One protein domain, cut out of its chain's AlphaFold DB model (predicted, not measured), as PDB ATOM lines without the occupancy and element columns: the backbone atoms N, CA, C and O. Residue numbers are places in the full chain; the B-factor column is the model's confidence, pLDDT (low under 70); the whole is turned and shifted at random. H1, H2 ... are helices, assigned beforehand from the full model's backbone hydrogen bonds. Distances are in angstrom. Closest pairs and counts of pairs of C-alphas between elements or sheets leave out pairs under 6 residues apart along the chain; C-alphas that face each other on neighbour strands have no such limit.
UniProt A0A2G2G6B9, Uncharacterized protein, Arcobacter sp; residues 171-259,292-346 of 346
ATOM      1  N   ASP A 171      72.477  25.798 -19.777       94.00
ATOM      2  CA  ASP A 171      73.745  26.320 -19.253       94.00
ATOM      3  C   ASP A 171      74.848  25.265 -19.211       94.00
ATOM      4  O   ASP A 171      76.011  25.552 -19.481       94.00
ATOM      5  N   SER A 172      74.483  24.019 -18.914       95.25
ATOM      6  CA  SER A 172      75.432  22.911 -18.900       95.25
ATOM      7  C   SER A 172      75.967  22.622 -20.304       95.25
ATOM      8  O   SER A 172      77.151  22.345 -20.459       95.25
ATOM      9  N   LEU A 173      75.117  22.683 -21.330       96.69
ATOM     10  CA  LEU A 173      75.522  22.456 -22.722       96.69
ATOM     11  C   LEU A 173      76.245  23.673 -23.307       96.69
ATOM     12  O   LEU A 173      77.222  23.514 -24.040       96.69
ATOM     13  N   TYR A 174      75.821  24.875 -22.923       96.81
ATOM     14  CA  TYR A 174      76.499  26.123 -23.253       96.81
ATOM     15  C   TYR A 174      77.931  26.126 -22.715       96.81
ATOM     16  O   TYR A 174      78.866  26.415 -23.458       96.81
ATOM     17  N   LEU A 175      78.127  25.698 -21.465       97.50
ATOM     18  CA  LEU A 175      79.451  25.580 -20.861       97.50
ATOM     19  C   LEU A 175      80.351  24.574 -21.602       97.50
ATOM     20  O   LEU A 175      81.527  24.858 -21.819       97.50
ATOM     21  N   ILE A 176      79.810  23.439 -22.063       97.81
ATOM     22  CA  ILE A 176      80.567  22.500 -22.915       97.81
ATOM     23  C   ILE A 176      81.036  23.196 -24.201       97.81
ATOM     24  O   ILE A 176      82.191  23.030 -24.603       97.81
ATOM     25  N   MET A 177      80.169  23.983 -24.847       97.69
ATOM     26  CA  MET A 177      80.539  24.732 -26.054       97.69
ATOM     27  C   MET A 177      81.577  25.817 -25.784       97.69
ATOM     28  O   MET A 177      82.538  25.927 -26.548       97.69
ATOM     29  N   LEU A 178      81.435  26.566 -24.691       98.19
ATOM     30  CA  LEU A 178      82.418  27.553 -24.252       98.19
ATOM     31  C   LEU A 178      83.800  26.918 -24.052       98.19
ATOM     32  O   LEU A 178      84.774  27.373 -24.654       98.19
ATOM     33  N   ALA A 179      83.877  25.818 -23.297       98.25
ATOM     34  CA  ALA A 179      85.128  25.097 -23.065       98.25
ATOM     35  C   ALA A 179      85.733  24.559 -24.372       98.25
ATOM     36  O   ALA A 179      86.929  24.715 -24.625       98.25
ATOM     37  N   CYS A 180      84.908  23.976 -25.249       97.44
ATOM     38  CA  CYS A 180      85.353  23.483 -26.553       97.44
ATOM     39  C   CYS A 180      85.951  24.612 -27.414       97.44
ATOM     40  O   CYS A 180      87.014  24.436 -28.019       97.44
ATOM     41  N   VAL A 181      85.300  25.779 -27.465       97.50
ATOM     42  CA  VAL A 181      85.766  26.939 -28.241       97.50
ATOM     43  C   VAL A 181      87.018  27.566 -27.628       97.50
ATOM     44  O   VAL A 181      87.952  27.863 -28.376       97.50
ATOM     45  N   SER A 182      87.082  27.718 -26.306       97.88
ATOM     46  CA  SER A 182      88.279  28.193 -25.594       97.88
ATOM     47  C   SER A 182      89.497  27.314 -25.909       97.88
ATOM     48  O   SER A 182      90.469  27.788 -26.505       97.88
ATOM     49  N   ILE A 183      89.389  25.999 -25.696       97.94
ATOM     50  CA  ILE A 183      90.466  25.034 -25.981       97.94
ATOM     51  C   ILE A 183      90.850  25.038 -27.471       97.94
ATOM     52  O   ILE A 183      92.018  24.856 -27.836       97.94
ATOM     53  N   SER A 184      89.894  25.292 -28.371       96.31
ATOM     54  CA  SER A 184      90.166  25.389 -29.811       96.31
ATOM     55  C   SER A 184      91.154  26.497 -30.179       96.31
ATOM     56  O   SER A 184      91.892  26.337 -31.159       96.31
ATOM     57  N   LYS A 185      91.211  27.576 -29.389       94.69
ATOM     58  CA  LYS A 185      92.084  28.737 -29.621       94.69
ATOM     59  C   LYS A 185      93.515  28.514 -29.137       94.69
ATOM     60  O   LYS A 185      94.409  29.252 -29.543       94.69
ATOM     61  N   GLU A 186      93.754  27.510 -28.300       96.12
ATOM     62  CA  GLU A 186      95.085  27.245 -27.758       96.12
ATOM     63  C   GLU A 186      96.067  26.799 -28.846       96.12
ATOM     64  O   GLU A 186      95.722  26.041 -29.763       96.12
ATOM     65  N   ASN A 187      97.325  27.228 -28.726       95.81
ATOM     66  CA  ASN A 187      98.397  26.840 -29.642       95.81
ATOM     67  C   ASN A 187      99.037  25.502 -29.227       95.81
ATOM     68  O   ASN A 187     100.228  25.423 -28.931       95.81
ATOM     69  N   ILE A 188      98.215  24.456 -29.164       97.00
ATOM     70  CA  ILE A 188      98.620  23.079 -28.852       97.00
ATOM     71  C   ILE A 188      98.124  22.118 -29.938       97.00
ATOM     72  O   ILE A 188      97.263  22.462 -30.757       97.00
ATOM     73  N   SER A 189      98.662  20.897 -29.949       95.75
ATOM     74  CA  SER A 189      98.258  19.880 -30.923       95.75
ATOM     75  C   SER A 189      96.775  19.511 -30.778       95.75
ATOM     76  O   SER A 189      96.211  19.568 -29.688       95.75
ATOM     77  N   ARG A 190      96.144  19.078 -31.872       93.94
ATOM     78  CA  ARG A 190      94.753  18.595 -31.894       93.94
ATOM     79  C   ARG A 190      94.476  17.486 -30.874       93.94
ATOM     80  O   ARG A 190      93.510  17.568 -30.126       93.94
ATOM     81  N   GLN A 191      95.378  16.508 -30.791       94.88
ATOM     82  CA  GLN A 191      95.311  15.437 -29.797       94.88
ATOM     83  C   GLN A 191      95.366  16.000 -28.372       94.88
ATOM     84  O   GLN A 191      94.571  15.611 -27.521       94.88
ATOM     85  N   SER A 192      96.253  16.969 -28.123       97.06
ATOM     86  CA  SER A 192      96.343  17.650 -26.828       97.06
ATOM     87  C   SER A 192      95.070  18.438 -26.498       97.06
ATOM     88  O   SER A 192      94.681  18.468 -25.335       97.06
ATOM     89  N   LYS A 193      94.389  19.027 -27.494       98.19
ATOM     90  CA  LYS A 193      93.087  19.698 -27.309       98.19
ATOM     91  C   LYS A 193      92.002  18.717 -26.884       98.19
ATOM     92  O   LYS A 193      91.318  18.972 -25.898       98.19
ATOM     93  N   LEU A 194      91.883  17.580 -27.574       97.56
ATOM     94  CA  LEU A 194      90.914  16.543 -27.215       97.56
ATOM     95  C   LEU A 194      91.187  15.973 -25.816       97.56
ATOM     96  O   LEU A 194      90.262  15.843 -25.017       97.56
ATOM     97  N   LEU A 195      92.457  15.696 -25.500       97.50
ATOM     98  CA  LEU A 195      92.872  15.241 -24.174       97.50
ATOM     99  C   LEU A 195      92.495  16.266 -23.097       97.50
ATOM    100  O   LEU A 195      91.864  15.906 -22.106       97.50
ATOM    101  N   LYS A 196      92.825  17.547 -23.309       97.94
ATOM    102  CA  LYS A 196      92.489  18.633 -22.379       97.94
ATOM    103  C   LYS A 196      90.979  18.750 -22.176       97.94
ATOM    104  O   LYS A 196      90.524  18.843 -21.041       97.94
ATOM    105  N   PHE A 197      90.205  18.675 -23.255       98.06
ATOM    106  CA  PHE A 197      88.746  18.720 -23.202       98.06
ATOM    107  C   PHE A 197      88.150  17.524 -22.443       98.06
ATOM    108  O   PHE A 197      87.262  17.707 -21.610       98.06
ATOM    109  N   ARG A 198      88.661  16.304 -22.660       96.69
ATOM    110  CA  ARG A 198      88.231  15.111 -21.911       96.69
ATOM    111  C   ARG A 198      88.579  15.213 -20.429       96.69
ATOM    112  O   ARG A 198      87.726  14.905 -19.602       96.69
ATOM    113  N   VAL A 199      89.792  15.653 -20.093       96.38
ATOM    114  CA  VAL A 199      90.209  15.849 -18.696       96.38
ATOM    115  C   VAL A 199      89.319  16.885 -18.010       96.38
ATOM    116  O   VAL A 199      88.832  16.607 -16.919       96.38
ATOM    117  N   TRP A 200      89.032  18.009 -18.670       97.25
ATOM    118  CA  TRP A 200      88.111  19.028 -18.158       97.25
ATOM    119  C   TRP A 200      86.702  18.461 -17.906       97.25
ATOM    120  O   TRP A 200      86.150  18.640 -16.824       97.25
ATOM    121  N   MET A 201      86.141  17.681 -18.843       96.06
ATOM    122  CA  MET A 201      84.838  17.019 -18.639       96.06
ATOM    123  C   MET A 201      84.828  16.013 -17.478       96.06
ATOM    124  O   MET A 201      83.767  15.762 -16.908       96.06
ATOM    125  N   LEU A 202      85.970  15.390 -17.165       94.31
ATOM    126  CA  LEU A 202      86.091  14.405 -16.086       94.31
ATOM    127  C   LEU A 202      86.332  15.053 -14.716       94.31
ATOM    128  O   LEU A 202      85.763  14.585 -13.732       94.31
ATOM    129  N   LYS A 203      87.188  16.079 -14.651       94.81
ATOM    130  CA  LYS A 203      87.609  16.741 -13.407       94.81
ATOM    131  C   LYS A 203      86.717  17.918 -13.053       94.81
ATOM    132  O   LYS A 203      86.127  17.936 -11.982       94.81
ATOM    133  N   ASP A 204      86.595  18.870 -13.969       94.56
ATOM    134  CA  ASP A 204      86.077  20.207 -13.675       94.56
ATOM    135  C   ASP A 204      84.582  20.348 -13.988       94.56
ATOM    136  O   ASP A 204      83.944  21.312 -13.563       94.56
ATOM    137  N   PHE A 205      84.012  19.386 -14.724       94.56
ATOM    138  CA  PHE A 205      82.617  19.388 -15.155       94.56
ATOM    139  C   PHE A 205      81.984  17.979 -15.095       94.56
ATOM    140  O   PHE A 205      82.391  17.137 -14.294       94.56
ATOM    141  N   ARG A 206      80.933  17.729 -15.892       90.56
ATOM    142  CA  ARG A 206      80.237  16.442 -16.014       90.56
ATOM    143  C   ARG A 206      80.467  15.796 -17.376       90.56
ATOM    144  O   ARG A 206      80.639  16.474 -18.388       90.56
ATOM    145  N   GLN A 207      80.351  14.473 -17.409       91.19
ATOM    146  CA  GLN A 207      80.384  13.718 -18.657       91.19
ATOM    147  C   GLN A 207      79.112  13.954 -19.483       91.19
ATOM    148  O   GLN A 207      78.008  14.047 -18.949       91.19
ATOM    149  N   SER A 208      79.280  14.031 -20.801       94.38
ATOM    150  CA  SER A 208      78.194  14.154 -21.770       94.38
ATOM    151  C   SER A 208      78.583  13.397 -23.034       94.38
ATOM    152  O   SER A 208      79.605  13.718 -23.639       94.38
ATOM    153  N   LEU A 209      77.775  12.411 -23.441       95.38
ATOM    154  CA  LEU A 209      77.997  11.669 -24.685       95.38
ATOM    155  C   LEU A 209      78.030  12.626 -25.880       95.38
ATOM    156  O   LEU A 209      78.984  12.627 -26.650       95.38
ATOM    157  N   VAL A 210      77.021  13.493 -25.991       96.31
ATOM    158  CA  VAL A 210      76.904  14.441 -27.106       96.31
ATOM    159  C   VAL A 210      78.041  15.464 -27.104       96.31
ATOM    160  O   VAL A 210      78.595  15.757 -28.160       96.31
ATOM    161  N   GLY A 211      78.458  15.938 -25.923       97.00
ATOM    162  CA  GLY A 211      79.608  16.830 -25.782       97.00
ATOM    163  C   GLY A 211      80.923  16.156 -26.178       97.00
ATOM    164  O   GLY A 211      81.731  16.751 -26.892       97.00
ATOM    165  N   PHE A 212      81.122  14.898 -25.775       96.56
ATOM    166  CA  PHE A 212      82.308  14.125 -26.134       96.56
ATOM    167  C   PHE A 212      82.366  13.827 -27.634       96.56
ATOM    168  O   PHE A 212      83.386  14.119 -28.253       96.56
ATOM    169  N   VAL A 213      81.279  13.327 -28.234       97.12
ATOM    170  CA  VAL A 213      81.201  13.080 -29.685       97.12
ATOM    171  C   VAL A 213      81.496  14.360 -30.456       97.12
ATOM    172  O   VAL A 213      82.334  14.352 -31.357       97.12
ATOM    173  N   TYR A 214      80.888  15.481 -30.060       97.31
ATOM    174  CA  TYR A 214      81.176  16.775 -30.669       97.31
ATOM    175  C   TYR A 214      82.671  17.119 -30.588       97.31
ATOM    176  O   TYR A 214      83.288  17.402 -31.614       97.31
ATOM    177  N   GLY A 215      83.272  17.042 -29.394       97.06
ATOM    178  CA  GLY A 215      84.687  17.356 -29.173       97.06
ATOM    179  C   GLY A 215      85.646  16.455 -29.955       97.06
ATOM    180  O   GLY A 215      86.587  16.958 -30.569       97.06
ATOM    181  N   VAL A 216      85.391  15.144 -29.993       97.19
ATOM    182  CA  VAL A 216      86.185  14.170 -30.763       97.19
ATOM    183  C   VAL A 216      86.225  14.550 -32.237       97.19
ATOM    184  O   VAL A 216      87.300  14.660 -32.829       97.19
ATOM    185  N   VAL A 217      85.060  14.798 -32.836       96.44
ATOM    186  CA  VAL A 217      84.981  15.137 -34.261       96.44
ATOM    187  C   VAL A 217      85.572  16.516 -34.527       96.44
ATOM    188  O   VAL A 217      86.314  16.692 -35.494       96.44
ATOM    189  N   PHE A 218      85.302  17.481 -33.652       96.50
ATOM    190  CA  PHE A 218      85.779  18.853 -33.774       96.50
ATOM    191  C   PHE A 218      87.312  18.963 -33.706       96.50
ATOM    192  O   PHE A 218      87.912  19.713 -34.478       96.50
ATOM    193  N   PHE A 219      87.954  18.201 -32.816       96.75
ATOM    194  CA  PHE A 219      89.411  18.184 -32.667       96.75
ATOM    195  C   PHE A 219      90.119  17.156 -33.561       96.75
ATOM    196  O   PHE A 219      91.344  17.082 -33.516       96.75
ATOM    197  N   SER A 220      89.404  16.403 -34.398       95.06
ATOM    198  CA  SER A 220      90.010  15.458 -35.347       95.06
ATOM    199  C   SER A 220      90.834  16.148 -36.450       95.06
ATOM    200  O   SER A 220      90.777  17.367 -36.653       95.06
ATOM    201  N   GLU A 221      91.610  15.376 -37.211       92.50
ATOM    202  CA  GLU A 221      92.332  15.847 -38.399       92.50
ATOM    203  C   GLU A 221      91.387  16.374 -39.489       92.50
ATOM    204  O   GLU A 221      91.770  17.262 -40.258       92.50
ATOM    205  N   LYS A 222      90.161  15.839 -39.558       90.31
ATOM    206  CA  LYS A 222      89.152  16.159 -40.576       90.31
ATOM    207  C   LYS A 222      87.798  16.470 -39.922       90.31
ATOM    208  O   LYS A 222      86.857  15.691 -40.092       90.31
ATOM    209  N   PRO A 223      87.665  17.608 -39.217       92.31
ATOM    210  CA  PRO A 223      86.390  17.992 -38.629       92.31
ATOM    211  C   PRO A 223      85.330  18.175 -39.717       92.31
ATOM    212  O   PRO A 223      85.636  18.561 -40.855       92.31
ATOM    213  N   LEU A 224      84.066  17.926 -39.370       92.75
ATOM    214  CA  LEU A 224      82.970  18.146 -40.308       92.75
ATOM    215  C   LEU A 224      82.894  19.638 -40.658       92.75
ATOM    216  O   LEU A 224      83.063  20.529 -39.819       92.75
ATOM    217  N   LYS A 225      82.650  19.923 -41.940       90.31
ATOM    218  CA  LYS A 225      82.529  21.303 -42.420       90.31
ATOM    219  C   LYS A 225      81.395  22.005 -41.669       90.31
ATOM    220  O   LYS A 225      80.338  21.419 -41.482       90.31
ATOM    221  N   ARG A 226      81.602  23.284 -41.334       86.25
ATOM    222  CA  ARG A 226      80.619  24.180 -40.690       86.25
ATOM    223  C   ARG A 226      80.262  23.869 -39.225       86.25
ATOM    224  O   ARG A 226      79.403  24.559 -38.694       86.25
ATOM    225  N   MET A 227      80.968  22.954 -38.547       90.06
ATOM    226  CA  MET A 227      80.830  22.794 -37.087       90.06
ATOM    227  C   MET A 227      81.226  24.071 -36.331       90.06
ATOM    228  O   MET A 227      80.510  24.537 -35.454       90.06
ATOM    229  N   MET A 228      82.364  24.681 -36.692       90.12
ATOM    230  CA  MET A 228      82.817  25.927 -36.072       90.12
ATOM    231  C   MET A 228      82.093  27.131 -36.677       90.12
ATOM    232  O   MET A 228      82.414  27.556 -37.791       90.12
ATOM    233  N   LYS A 229      81.142  27.699 -35.932       90.75
ATOM    234  CA  LYS A 229      80.423  28.927 -36.318       90.75
ATOM    235  C   LYS A 229      81.056  30.184 -35.701       90.75
ATOM    236  O   LYS A 229      80.925  31.269 -36.263       90.75
ATOM    237  N   TYR A 230      81.786  30.031 -34.594       94.19
ATOM    238  CA  TYR A 230      82.444  31.115 -33.861       94.19
ATOM    239  C   TYR A 230      83.642  31.720 -34.614       94.19
ATOM    240  O   TYR A 230      84.499  30.997 -35.131       94.19
ATOM    241  N   LYS A 231      83.741  33.057 -34.622       93.31
ATOM    242  CA  LYS A 231      84.899  33.804 -35.148       93.31
ATOM    243  C   LYS A 231      85.380  34.848 -34.142       93.31
ATOM    244  O   LYS A 231      84.633  35.749 -33.776       93.31
ATOM    245  N   SER A 232      86.658  34.783 -33.765       91.25
ATOM    246  CA  SER A 232      87.263  35.689 -32.772       91.25
ATOM    247  C   SER A 232      87.274  37.160 -33.192       91.25
ATOM    248  O   SER A 232      87.299  38.032 -32.332       91.25
ATOM    249  N   THR A 233      87.240  37.432 -34.497       93.75
ATOM    250  CA  THR A 233      87.249  38.783 -35.073       93.75
ATOM    251  C   THR A 233      85.889  39.481 -35.029       93.75
ATOM    252  O   THR A 233      85.805  40.651 -35.387       93.75
ATOM    253  N   ASN A 234      84.815  38.775 -34.667       95.12
ATOM    254  CA  ASN A 234      83.470  39.340 -34.654       95.12
ATOM    255  C   ASN A 234      83.191  40.132 -33.361       95.12
ATOM    256  O   ASN A 234      83.821  39.865 -32.339       95.12
ATOM    257  N   PRO A 235      82.221  41.066 -33.363       95.62
ATOM    258  CA  PRO A 235      81.760  41.736 -32.143       95.62
ATOM    259  C   PRO A 235      81.193  40.760 -31.101       95.62
ATOM    260  O   PRO A 235      80.673  39.701 -31.462       95.62
ATOM    261  N   SER A 236      81.232  41.136 -29.820       93.44
ATOM    262  CA  SER A 236      80.824  40.287 -28.687       93.44
ATOM    263  C   SER A 236      79.387  39.761 -28.795       93.44
ATOM    264  O   SER A 236      79.151  38.577 -28.565       93.44
ATOM    265  N   GLU A 237      78.432  40.583 -29.235       91.50
ATOM    266  CA  GLU A 237      77.043  40.142 -29.453       91.50
ATOM    267  C   GLU A 237      76.938  39.053 -30.532       91.50
ATOM    268  O   GLU A 237      76.249  38.045 -30.360       91.50
ATOM    269  N   VAL A 238      77.689  39.209 -31.628       93.81
ATOM    270  CA  VAL A 238      77.729  38.232 -32.727       93.81
ATOM    271  C   VAL A 238      78.405  36.942 -32.271       93.81
ATOM    272  O   VAL A 238      77.915  35.856 -32.575       93.81
ATOM    273  N   LYS A 239      79.502  37.035 -31.512       95.44
ATOM    274  CA  LYS A 239      80.173  35.873 -30.914       95.44
ATOM    275  C   LYS A 239      79.235  35.088 -29.994       95.44
ATOM    276  O   LYS A 239      79.162  33.865 -30.109       95.44
ATOM    277  N   ARG A 240      78.485  35.780 -29.127       93.75
ATOM    278  CA  ARG A 240      77.494  35.158 -28.234       93.75
ATOM    279  C   ARG A 240      76.401  34.450 -29.032       93.75
ATOM    280  O   ARG A 240      76.112  33.289 -28.764       93.75
ATOM    281  N   SER A 241      75.862  35.097 -30.068       91.44
ATOM    282  CA  SER A 241      74.882  34.474 -30.969       91.44
ATOM    283  C   SER A 241      75.434  33.218 -31.667       91.44
ATOM    284  O   SER A 241      74.740  32.206 -31.757       91.44
ATOM    285  N   GLN A 242      76.700  33.235 -32.097       94.38
ATOM    286  CA  GLN A 242      77.361  32.067 -32.693       94.38
ATOM    287  C   GLN A 242      77.510  30.907 -31.701       94.38
ATOM    288  O   GLN A 242      77.246  29.762 -32.067       94.38
ATOM    289  N   LEU A 243      77.894  31.195 -30.454       95.25
ATOM    290  CA  LEU A 243      77.987  30.188 -29.393       95.25
ATOM    291  C   LEU A 243      76.611  29.602 -29.056       95.25
ATOM    292  O   LEU A 243      76.491  28.389 -28.892       95.25
ATOM    293  N   PHE A 244      75.563  30.428 -29.012       93.25
ATOM    294  CA  PHE A 244      74.190  29.965 -28.786       93.25
ATOM    295  C   PHE A 244      73.721  29.044 -29.910       93.25
ATOM    296  O   PHE A 244      73.155  27.992 -29.639       93.25
ATOM    297  N   ASN A 245      74.016  29.387 -31.166       91.62
ATOM    298  CA  ASN A 245      73.656  28.541 -32.298       91.62
ATOM    299  C   ASN A 245      74.374  27.178 -32.258       91.62
ATOM    300  O   ASN A 245      73.752  26.152 -32.501       91.62
ATOM    301  N   MET A 246      75.654  27.142 -31.875       94.38
ATOM    302  CA  MET A 246      76.369  25.874 -31.647       94.38
ATOM    303  C   MET A 246      75.826  25.105 -30.429       94.38
ATOM    304  O   MET A 246      75.873  23.880 -30.384       94.38
ATOM    305  N   THR A 247      75.293  25.813 -29.432       95.38
ATOM    306  CA  THR A 247      74.688  25.203 -28.237       95.38
ATOM    307  C   THR A 247      73.342  24.563 -28.547       95.38
ATOM    308  O   THR A 247      73.050  23.505 -27.997       95.38
ATOM    309  N   TRP A 248      72.552  25.141 -29.458       93.94
ATOM    310  CA  TRP A 248      71.324  24.522 -29.962       93.94
ATOM    311  C   TRP A 248      71.588  23.151 -30.587       93.94
ATOM    312  O   TRP A 248      70.866  22.205 -30.274       93.94
ATOM    313  N   ASP A 249      72.673  23.007 -31.358       94.00
ATOM    314  CA  ASP A 249      73.086  21.711 -31.909       94.00
ATOM    315  C   ASP A 249      73.293  20.677 -30.774       94.00
ATOM    316  O   ASP A 249      72.720  19.587 -30.791       94.00
ATOM    317  N   LEU A 250      74.029  21.023 -29.710       95.31
ATOM    318  CA  LEU A 250      74.181  20.123 -28.557       95.31
ATOM    319  C   LEU A 250      72.874  19.882 -27.792       95.31
ATOM    320  O   LEU A 250      72.638  18.767 -27.321       95.31
ATOM    321  N   TYR A 251      72.045  20.915 -27.634       95.12
ATOM    322  CA  TYR A 251      70.775  20.840 -26.918       95.12
ATOM    323  C   TYR A 251      69.837  19.830 -27.553       95.12
ATOM    324  O   TYR A 251      69.314  18.953 -26.864       95.12
ATOM    325  N   ILE A 252      69.674  19.908 -28.866       94.38
ATOM    326  CA  ILE A 252      68.789  19.021 -29.606       94.38
ATOM    327  C   ILE A 252      69.314  17.583 -29.552       94.38
ATOM    328  O   ILE A 252      68.533  16.673 -29.272       94.38
ATOM    329  N   MET A 253      70.627  17.368 -29.719       95.75
ATOM    330  CA  MET A 253      71.219  16.034 -29.552       95.75
ATOM    331  C   MET A 253      70.957  15.480 -28.144       95.75
ATOM    332  O   MET A 253      70.488  14.355 -28.002       95.75
ATOM    333  N   ASN A 254      71.221  16.262 -27.091       95.56
ATOM    334  CA  ASN A 254      70.988  15.834 -25.709       95.56
ATOM    335  C   ASN A 254      69.506  15.529 -25.456       95.56
ATOM    336  O   ASN A 254      69.171  14.534 -24.816       95.56
ATOM    337  N   SER A 255      68.613  16.364 -25.984       93.00
ATOM    338  CA  SER A 255      67.171  16.185 -25.844       93.00
ATOM    339  C   SER A 255      66.671  14.928 -26.562       93.00
ATOM    340  O   SER A 255      65.811  14.234 -26.024       93.00
ATOM    341  N   PHE A 256      67.251  14.579 -27.716       93.81
ATOM    342  CA  PHE A 256      66.985  13.307 -28.395       93.81
ATOM    343  C   PHE A 256      67.282  12.115 -27.473       93.81
ATOM    344  O   PHE A 256      66.403  11.288 -27.244       93.81
ATOM    345  N   PHE A 257      68.472  12.062 -26.859       93.69
ATOM    346  CA  PHE A 257      68.818  10.990 -25.914       93.69
ATOM    347  C   PHE A 257      67.937  10.982 -24.674       93.69
ATOM    348  O   PHE A 257      67.556   9.916 -24.207       93.69
ATOM    349  N   ARG A 258      67.590  12.152 -24.133       91.06
ATOM    350  CA  ARG A 258      66.697  12.220 -22.972       91.06
ATOM    351  C   ARG A 258      65.326  11.636 -23.277       91.06
ATOM    352  O   ARG A 258      64.808  10.921 -22.432       91.06
ATOM    353  N   LYS A 259      64.772  11.932 -24.455       89.12
ATOM    354  CA  LYS A 259      63.485  11.389 -24.905       89.12
ATOM    355  C   LYS A 259      63.574   9.892 -25.184       89.12
ATOM    356  O   LYS A 259      62.719   9.148 -24.730       89.12
ATOM    357  N   GLU A 292      77.453   0.452 -27.074       92.19
ATOM    358  CA  GLU A 292      78.111   0.711 -25.787       92.19
ATOM    359  C   GLU A 292      79.626   0.981 -25.919       92.19
ATOM    360  O   GLU A 292      80.448   0.529 -25.120       92.19
ATOM    361  N   GLY A 293      80.029   1.725 -26.953       93.88
ATOM    362  CA  GLY A 293      81.445   1.899 -27.266       93.88
ATOM    363  C   GLY A 293      81.736   2.920 -28.358       93.88
ATOM    364  O   GLY A 293      80.843   3.487 -28.979       93.88
ATOM    365  N   ILE A 294      83.028   3.159 -28.602       95.81
ATOM    366  CA  ILE A 294      83.507   4.183 -29.546       95.81
ATOM    367  C   ILE A 294      83.706   3.674 -30.978       95.81
ATOM    368  O   ILE A 294      84.049   4.465 -31.853       95.81
ATOM    369  N   GLU A 295      83.499   2.378 -31.233       96.06
ATOM    370  CA  GLU A 295      83.678   1.741 -32.547       96.06
ATOM    371  C   GLU A 295      83.075   2.562 -33.706       96.06
ATOM    372  O   GLU A 295      83.803   2.819 -34.673       96.06
ATOM    373  N   PRO A 296      81.841   3.104 -33.593       96.25
ATOM    374  CA  PRO A 296      81.205   3.840 -34.686       96.25
ATOM    375  C   PRO A 296      81.980   5.073 -35.162       96.25
ATOM    376  O   PRO A 296      81.816   5.504 -36.307       96.25
ATOM    377  N   LEU A 297      82.874   5.628 -34.335       95.62
ATOM    378  CA  LEU A 297      83.736   6.745 -34.723       95.62
ATOM    379  C   LEU A 297      84.717   6.379 -35.847       95.62
ATOM    380  O   LEU A 297      85.140   7.274 -36.584       95.62
ATOM    381  N   LYS A 298      85.027   5.093 -36.073       95.06
ATOM    382  CA  LYS A 298      85.847   4.658 -37.224       95.06
ATOM    383  C   LYS A 298      85.250   5.069 -38.568       95.06
ATOM    384  O   LYS A 298      85.992   5.230 -39.533       95.06
ATOM    385  N   LYS A 299      83.926   5.259 -38.639       92.12
ATOM    386  CA  LYS A 299      83.229   5.685 -39.863       92.12
ATOM    387  C   LYS A 299      83.633   7.095 -40.309       92.12
ATOM    388  O   LYS A 299      83.463   7.425 -41.481       92.12
ATOM    389  N   ILE A 300      84.143   7.929 -39.398       93.88
ATOM    390  CA  ILE A 300      84.449   9.340 -39.675       93.88
ATOM    391  C   ILE A 300      85.860   9.785 -39.285       93.88
ATOM    392  O   ILE A 300      86.339  10.789 -39.815       93.88
ATOM    393  N   LEU A 301      86.536   9.072 -38.384       95.38
ATOM    394  CA  LEU A 301      87.884   9.410 -37.939       95.38
ATOM    395  C   LEU A 301      88.953   8.754 -38.815       95.38
ATOM    396  O   LEU A 301      88.757   7.679 -39.384       95.38
ATOM    397  N   SER A 302      90.129   9.382 -38.892       95.12
ATOM    398  CA  SER A 302      91.312   8.699 -39.416       95.12
ATOM    399  C   SER A 302      91.732   7.575 -38.459       95.12
ATOM    400  O   SER A 302      91.430   7.615 -37.266       95.12
ATOM    401  N   LYS A 303      92.478   6.575 -38.952       94.88
ATOM    402  CA  LYS A 303      93.001   5.492 -38.097       94.88
ATOM    403  C   LYS A 303      93.791   6.040 -36.901       94.88
ATOM    404  O   LYS A 303      93.695   5.501 -35.805       94.88
ATOM    405  N   ARG A 304      94.557   7.113 -37.119       94.19
ATOM    406  CA  ARG A 304      95.341   7.779 -36.076       94.19
ATOM    407  C   ARG A 304      94.442   8.456 -35.041       94.19
ATOM    408  O   ARG A 304      94.648   8.248 -33.852       94.19
ATOM    409  N   ASP A 305      93.451   9.227 -35.485       95.31
ATOM    410  CA  ASP A 305      92.514   9.901 -34.579       95.31
ATOM    411  C   ASP A 305      91.689   8.905 -33.764       95.31
ATOM    412  O   ASP A 305      91.446   9.147 -32.584       95.31
ATOM    413  N   TYR A 306      91.300   7.774 -34.359       96.75
ATOM    414  CA  TYR A 306      90.587   6.716 -33.648       96.75
ATOM    415  C   TYR A 306      91.431   6.118 -32.514       96.75
ATOM    416  O   TYR A 306      90.958   6.074 -31.385       96.75
ATOM    417  N   ILE A 307      92.688   5.733 -32.782       95.38
ATOM    418  CA  ILE A 307      93.598   5.183 -31.756       95.38
ATOM    419  C   ILE A 307      93.787   6.189 -30.613       95.38
ATOM    420  O   ILE A 307      93.623   5.848 -29.446       95.38
ATOM    421  N   ASN A 308      94.043   7.457 -30.946       94.19
ATOM    422  CA  ASN A 308      94.168   8.514 -29.943       94.19
ATOM    423  C   ASN A 308      92.877   8.694 -29.125       94.19
ATOM    424  O   ASN A 308      92.924   8.952 -27.926       94.19
ATOM    425  N   THR A 309      91.715   8.592 -29.775       96.00
ATOM    426  CA  THR A 309      90.413   8.713 -29.110       96.00
ATOM    427  C   THR A 309      90.151   7.532 -28.182       96.00
ATOM    428  O   THR A 309      89.593   7.739 -27.114       96.00
ATOM    429  N   GLU A 310      90.577   6.324 -28.546       95.44
ATOM    430  CA  GLU A 310      90.476   5.122 -27.711       95.44
ATOM    431  C   GLU A 310      91.294   5.249 -26.424       95.44
ATOM    432  O   GLU A 310      90.775   5.002 -25.335       95.44
ATOM    433  N   GLU A 311      92.531   5.737 -26.522       94.12
ATOM    434  CA  GLU A 311      93.353   6.053 -25.349       94.12
ATOM    435  C   GLU A 311      92.678   7.106 -24.453       94.12
ATOM    436  O   GLU A 311      92.620   6.945 -23.236       94.12
ATOM    437  N   ILE A 312      92.121   8.165 -25.053       95.31
ATOM    438  CA  ILE A 312      91.454   9.262 -24.331       95.31
ATOM    439  C   ILE A 312      90.111   8.824 -23.718       95.31
ATOM    440  O   ILE A 312      89.728   9.298 -22.645       95.31
ATOM    441  N   TRP A 313      89.375   7.933 -24.380       93.25
ATOM    442  CA  TRP A 313      88.092   7.406 -23.912       93.25
ATOM    443  C   TRP A 313      88.252   6.649 -22.595       93.25
ATOM    444  O   TRP A 313      87.506   6.910 -21.647       93.25
ATOM    445  N   ASN A 314      89.287   5.808 -22.532       91.94
ATOM    446  CA  ASN A 314      89.639   4.970 -21.387       91.94
ATOM    447  C   ASN A 314      90.330   5.736 -20.245       91.94
ATOM    448  O   ASN A 314      90.760   5.126 -19.268       91.94
ATOM    449  N   LEU A 315      90.462   7.065 -20.344       92.88
ATOM    450  CA  LEU A 315      90.999   7.865 -19.248       92.88
ATOM    451  C   LEU A 315      90.066   7.830 -18.045       92.88
ATOM    452  O   LEU A 315      88.912   8.261 -18.108       92.88
ATOM    453  N   GLU A 316      90.631   7.414 -16.920       88.88
ATOM    454  CA  GLU A 316      89.987   7.469 -15.622       88.88
ATOM    455  C   GLU A 316      90.609   8.562 -14.759       88.88
ATOM    456  O   GLU A 316      91.820   8.773 -14.712       88.88
ATOM    457  N   VAL A 317      89.736   9.264 -14.051       88.69
ATOM    458  CA  VAL A 317      90.083  10.235 -13.019       88.69
ATOM    459  C   VAL A 317      89.481   9.728 -11.719       88.69
ATOM    460  O   VAL A 317      88.327   9.272 -11.727       88.69
ATOM    461  N   LYS A 318      90.251   9.807 -10.626       88.50
ATOM    462  CA  LYS A 318      89.806   9.378  -9.297       88.50
ATOM    463  C   LYS A 318      88.541  10.120  -8.882       88.50
ATOM    464  O   LYS A 318      88.354  11.279  -9.232       88.50
ATOM    465  N   GLU A 319      87.668   9.449  -8.143       83.44
ATOM    466  CA  GLU A 319      86.347   9.984  -7.800       83.44
ATOM    467  C   GLU A 319      86.402  11.262  -6.949       83.44
ATOM    468  O   GLU A 319      85.566  12.144  -7.121       83.44
ATOM    469  N   ASP A 320      87.414  11.398  -6.093       86.75
ATOM    470  CA  ASP A 320      87.681  12.585  -5.271       86.75
ATOM    471  C   ASP A 320      88.211  13.784  -6.075       86.75
ATOM    472  O   ASP A 320      88.105  14.922  -5.625       86.75
ATOM    473  N   GLU A 321      88.728  13.553  -7.283       87.69
ATOM    474  CA  GLU A 321      89.153  14.608  -8.211       87.69
ATOM    475  C   GLU A 321      88.007  15.110  -9.107       87.69
ATOM    476  O   GLU A 321      88.200  16.053  -9.876       87.69
ATOM    477  N   ARG A 322      86.817  14.493  -9.047       91.12
ATOM    478  CA  ARG A 322      85.671  14.877  -9.884       91.12
ATOM    479  C   ARG A 322      84.800  15.893  -9.165       91.12
ATOM    480  O   ARG A 322      84.033  15.540  -8.265       91.12
ATOM    481  N   VAL A 323      84.820  17.139  -9.629       89.88
ATOM    482  CA  VAL A 323      84.014  18.216  -9.044       89.88
ATOM    483  C   VAL A 323      82.531  17.851  -9.027       89.88
ATOM    484  O   VAL A 323      81.898  18.043  -7.994       89.88
ATOM    485  N   TYR A 324      81.996  17.237 -10.091       85.38
ATOM    486  CA  TYR A 324      80.579  16.842 -10.195       85.38
ATOM    487  C   TYR A 324      80.079  15.916  -9.068       85.38
ATOM    488  O   TYR A 324      78.880  15.863  -8.801       85.38
ATOM    489  N   LYS A 325      80.978  15.174  -8.410       83.69
ATOM    490  CA  LYS A 325      80.651  14.288  -7.278       83.69
ATOM    491  C   LYS A 325      81.011  14.881  -5.914       83.69
ATOM    492  O   LYS A 325      80.818  14.231  -4.891       83.69
ATOM    493  N   SER A 326      81.526  16.104  -5.896       87.62
ATOM    494  CA  SER A 326      81.894  16.833  -4.686       87.62
ATOM    495  C   SER A 326      80.792  17.808  -4.259       87.62
ATOM    496  O   SER A 326      79.950  18.209  -5.059       87.62
ATOM    497  N   ASN A 327      80.863  18.280  -3.012       86.31
ATOM    498  CA  ASN A 327      79.986  19.343  -2.501       86.31
ATOM    499  C   ASN A 327      80.199  20.699  -3.202       86.31
ATOM    500  O   ASN A 327      79.393  21.611  -3.034       86.31
ATOM    501  N   THR A 328      81.283  20.845  -3.969       86.88
ATOM    502  CA  THR A 328      81.581  22.050  -4.752       86.88
ATOM    503  C   THR A 328      80.658  22.170  -5.965       86.88
ATOM    504  O   THR A 328      80.388  23.280  -6.427       86.88
ATOM    505  N   TRP A 329      80.130  21.050  -6.475       89.75
ATOM    506  CA  TRP A 329      79.215  21.066  -7.608       89.75
ATOM    507  C   TRP A 329      77.868  21.678  -7.227       89.75
ATOM    508  O   TRP A 329      77.012  21.063  -6.594       89.75
ATOM    509  N   THR A 330      77.683  22.922  -7.652       90.62
ATOM    510  CA  THR A 330      76.481  23.723  -7.425       90.62
ATOM    511  C   THR A 330      76.141  24.497  -8.700       90.62
ATOM    512  O   THR A 330      77.020  24.693  -9.546       90.62
ATOM    513  N   PRO A 331      74.895  24.979  -8.860       90.06
ATOM    514  CA  PRO A 331      74.565  25.931  -9.919       90.06
ATOM    515  C   PRO A 331      75.537  27.119  -9.957       90.06
ATOM    516  O   PRO A 331      76.074  27.417 -11.016       90.06
ATOM    517  N   SER A 332      75.886  27.686  -8.797       93.00
ATOM    518  CA  SER A 332      76.837  28.800  -8.702       93.00
ATOM    519  C   SER A 332      78.232  28.464  -9.230       93.00
ATOM    520  O   SER A 332      78.848  29.299  -9.879       93.00
ATOM    521  N   TYR A 333      78.738  27.250  -8.984       94.31
ATOM    522  CA  TYR A 333      80.026  26.815  -9.538       94.31
ATOM    523  C   TYR A 333      79.988  26.767 -11.072       94.31
ATOM    524  O   TYR A 333      80.904  27.240 -11.741       94.31
ATOM    525  N   ARG A 334      78.901  26.242 -11.649       94.12
ATOM    526  CA  ARG A 334      78.720  26.238 -13.107       94.12
ATOM    527  C   ARG A 334      78.653  27.663 -13.659       94.12
ATOM    528  O   ARG A 334      79.263  27.930 -14.690       94.12
ATOM    529  N   ASP A 335      77.932  28.554 -12.987       94.50
ATOM    530  CA  ASP A 335      77.786  29.945 -13.420       94.50
ATOM    531  C   ASP A 335      79.139  30.680 -13.382       94.50
ATOM    532  O   ASP A 335      79.466  31.402 -14.322       94.50
ATOM    533  N   GLN A 336      79.985  30.400 -12.381       96.12
ATOM    534  CA  GLN A 336      81.369  30.891 -12.330       96.12
ATOM    535  C   GLN A 336      82.201  30.417 -13.527       96.12
ATOM    536  O   GLN A 336      82.839  31.239 -14.183       96.12
ATOM    537  N   LEU A 337      82.153  29.123 -13.870       96.69
ATOM    538  CA  LEU A 337      82.858  28.608 -15.051       96.69
ATOM    539  C   LEU A 337      82.364  29.265 -16.350       96.69
ATOM    540  O   LEU A 337      83.162  29.564 -17.240       96.69
ATOM    541  N   ILE A 338      81.053  29.500 -16.471       97.00
ATOM    542  CA  ILE A 338      80.484  30.220 -17.617       97.00
ATOM    543  C   ILE A 338      81.053  31.639 -17.680       97.00
ATOM    544  O   ILE A 338      81.531  32.042 -18.737       97.00
ATOM    545  N   GLU A 339      81.052  32.380 -16.570       97.38
ATOM    546  CA  GLU A 339      81.617  33.732 -16.521       97.38
ATOM    547  C   GLU A 339      83.105  33.767 -16.889       97.38
ATOM    548  O   GLU A 339      83.544  34.691 -17.575       97.38
ATOM    549  N   GLU A 340      83.889  32.787 -16.439       97.31
ATOM    550  CA  GLU A 340      85.315  32.678 -16.757       97.31
ATOM    551  C   GLU A 340      85.547  32.519 -18.262       97.31
ATOM    552  O   GLU A 340      86.308  33.288 -18.855       97.31
ATOM    553  N   PHE A 341      84.849  31.577 -18.903       97.88
ATOM    554  CA  PHE A 341      84.975  31.392 -20.347       97.88
ATOM    555  C   PHE A 341      84.366  32.548 -21.148       97.88
ATOM    556  O   PHE A 341      84.917  32.924 -22.182       97.88
ATOM    557  N   GLU A 342      83.257  33.141 -20.698       97.12
ATOM    558  CA  GLU A 342      82.682  34.312 -21.366       97.12
ATOM    559  C   GLU A 342      83.644  35.502 -21.342       97.12
ATOM    560  O   GLU A 342      83.814  36.134 -22.382       97.12
ATOM    561  N   LYS A 343      84.335  35.762 -20.222       96.69
ATOM    562  CA  LYS A 343      85.367  36.816 -20.130       96.69
ATOM    563  C   LYS A 343      86.531  36.596 -21.101       96.69
ATOM    564  O   LYS A 343      87.161  37.558 -21.528       96.69
ATOM    565  N   GLU A 344      86.843  35.346 -21.432       96.12
ATOM    566  CA  GLU A 344      87.913  35.006 -22.379       96.12
ATOM    567  C   GLU A 344      87.467  35.084 -23.853       96.12
ATOM    568  O   GLU A 344      88.278  35.314 -24.764       96.12
ATOM    569  N   LEU A 345      86.185  34.829 -24.117       95.44
ATOM    570  CA  LEU A 345      85.663  34.644 -25.469       95.44
ATOM    571  C   LEU A 345      84.923  35.870 -26.001       95.44
ATOM    572  O   LEU A 345      85.138  36.237 -27.164       95.44
ATOM    573  N   LEU A 346      84.066  36.500 -25.201       94.12
ATOM    574  CA  LEU A 346      83.208  37.610 -25.622       94.12
ATOM    575  C   LEU A 346      83.968  38.930 -25.570       94.12
ATOM    576  O   LEU A 346      83.961  39.604 -26.636       94.12
TER     577      LEU A 346
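AT A GLANCE: This is residues 171 to 259 and 292 to 346 of the 346 residues of an uncharacterized protein of Arcobacter sp (UniProt A0A2G2G6B9). H1 runs through the middle of a rounded helical body, with the hairpins H1-H2 and H2-H3 making its core and H6 packed on H2, a four-helix up-and-down bundle in which each helix runs against the one before it in the chain. The longest helix, H4, crosses H1 and H3 steeply, H7 packs on H1, and the short H5 is near H6. The printed part has 144 residues with seven named helices, H1 to H7 in chain order, and no named strand; the class is all helix. It is compact, with a radius of gyration of the C-alphas of 15.1 A and spans of 39 by 38 by 37 A.

IN THESE COORDINATES: H1, residues 171 to 185, starts with C-alpha 171 at (73.745, 26.320, -19.253) and is 21.2 A long from first to last C-alpha. H2 is residues 190 to 203, 19.9 A, and H3 residues 209 to 219, 15.4 A. H4, residues 236 to 259, is 33.9 A long and ends with C-alpha 259 at (63.485, 11.389, -24.905). H5 is residues 295 to 299, 8.3 A, and H6 residues 303 to 313, 15.1 A. H7, residues 331 to 345, is 21.0 A long and ends with C-alpha 345 at (85.663, 34.644, -25.469).

HOW THE PARTS SIT: H1 is the hub and touches H2, H3, H4 and H7. With residues 179 to 184 alone it touches H2, opposite ways at a shallow tilt of 32 degrees; the closest C-alphas, of Ile 183 and Lys 193, are 6.1 A apart. H2 and H3 touch as a helical hairpin, closest at the C-alphas of Arg 190 and Phe 219, 5.4 A. H1 and H3 run the same way at 15 degrees, a shallow tilt, closest at the C-alphas of Ile 176 and Gly 211, 6.4 A. H4 touches H1 with residues 243 to 251 alone, at a steep tilt of 56 degrees, closest at the C-alphas of Tyr 174 and Thr 247, 5.4 A. It touches H3 with residues 250 to 254 alone, closest at the C-alphas of Val 210 and Asn 254, 6.2 A. H7 and H1 run the same way at a shallow tilt of 32 degrees, only just short of steep; the closest C-alphas, of Leu 175 and Ile 338, are 5.8 A apart. H6 touches H2, closest at the C-alphas of Leu 195 and Ile 312, 6.1 A. H5 touches no helix; it is close to but not clearly touching H6, with the C-alphas of Lys 298 and Tyr 306 closest at 6.3 A. H1 and H6 are apart. In H1, H2, H3, H6 and H7 every O i to N i+4 pair is within hydrogen-bond range; in H4 19 of 20 are, and in H5 0 of 1, beside 2 of 2 O i to N i+3 pairs.

THE WHOLE: The two C-alphas farthest apart, of Pro 235 and Glu 292, are 41.7 A apart. Residues 260 to 291 are not printed, and C-alphas 259 and 292 are 18.1 A apart across the cut. The links H3 to H4 and H6 to H7 are long; their residues 220 to 235 and 314 to 330 have C-alphas 12 to 23 A and 16 to 23 A from the mean of all C-alphas. The mean pLDDT of the printed part is 94.1, and no printed residue is under 70.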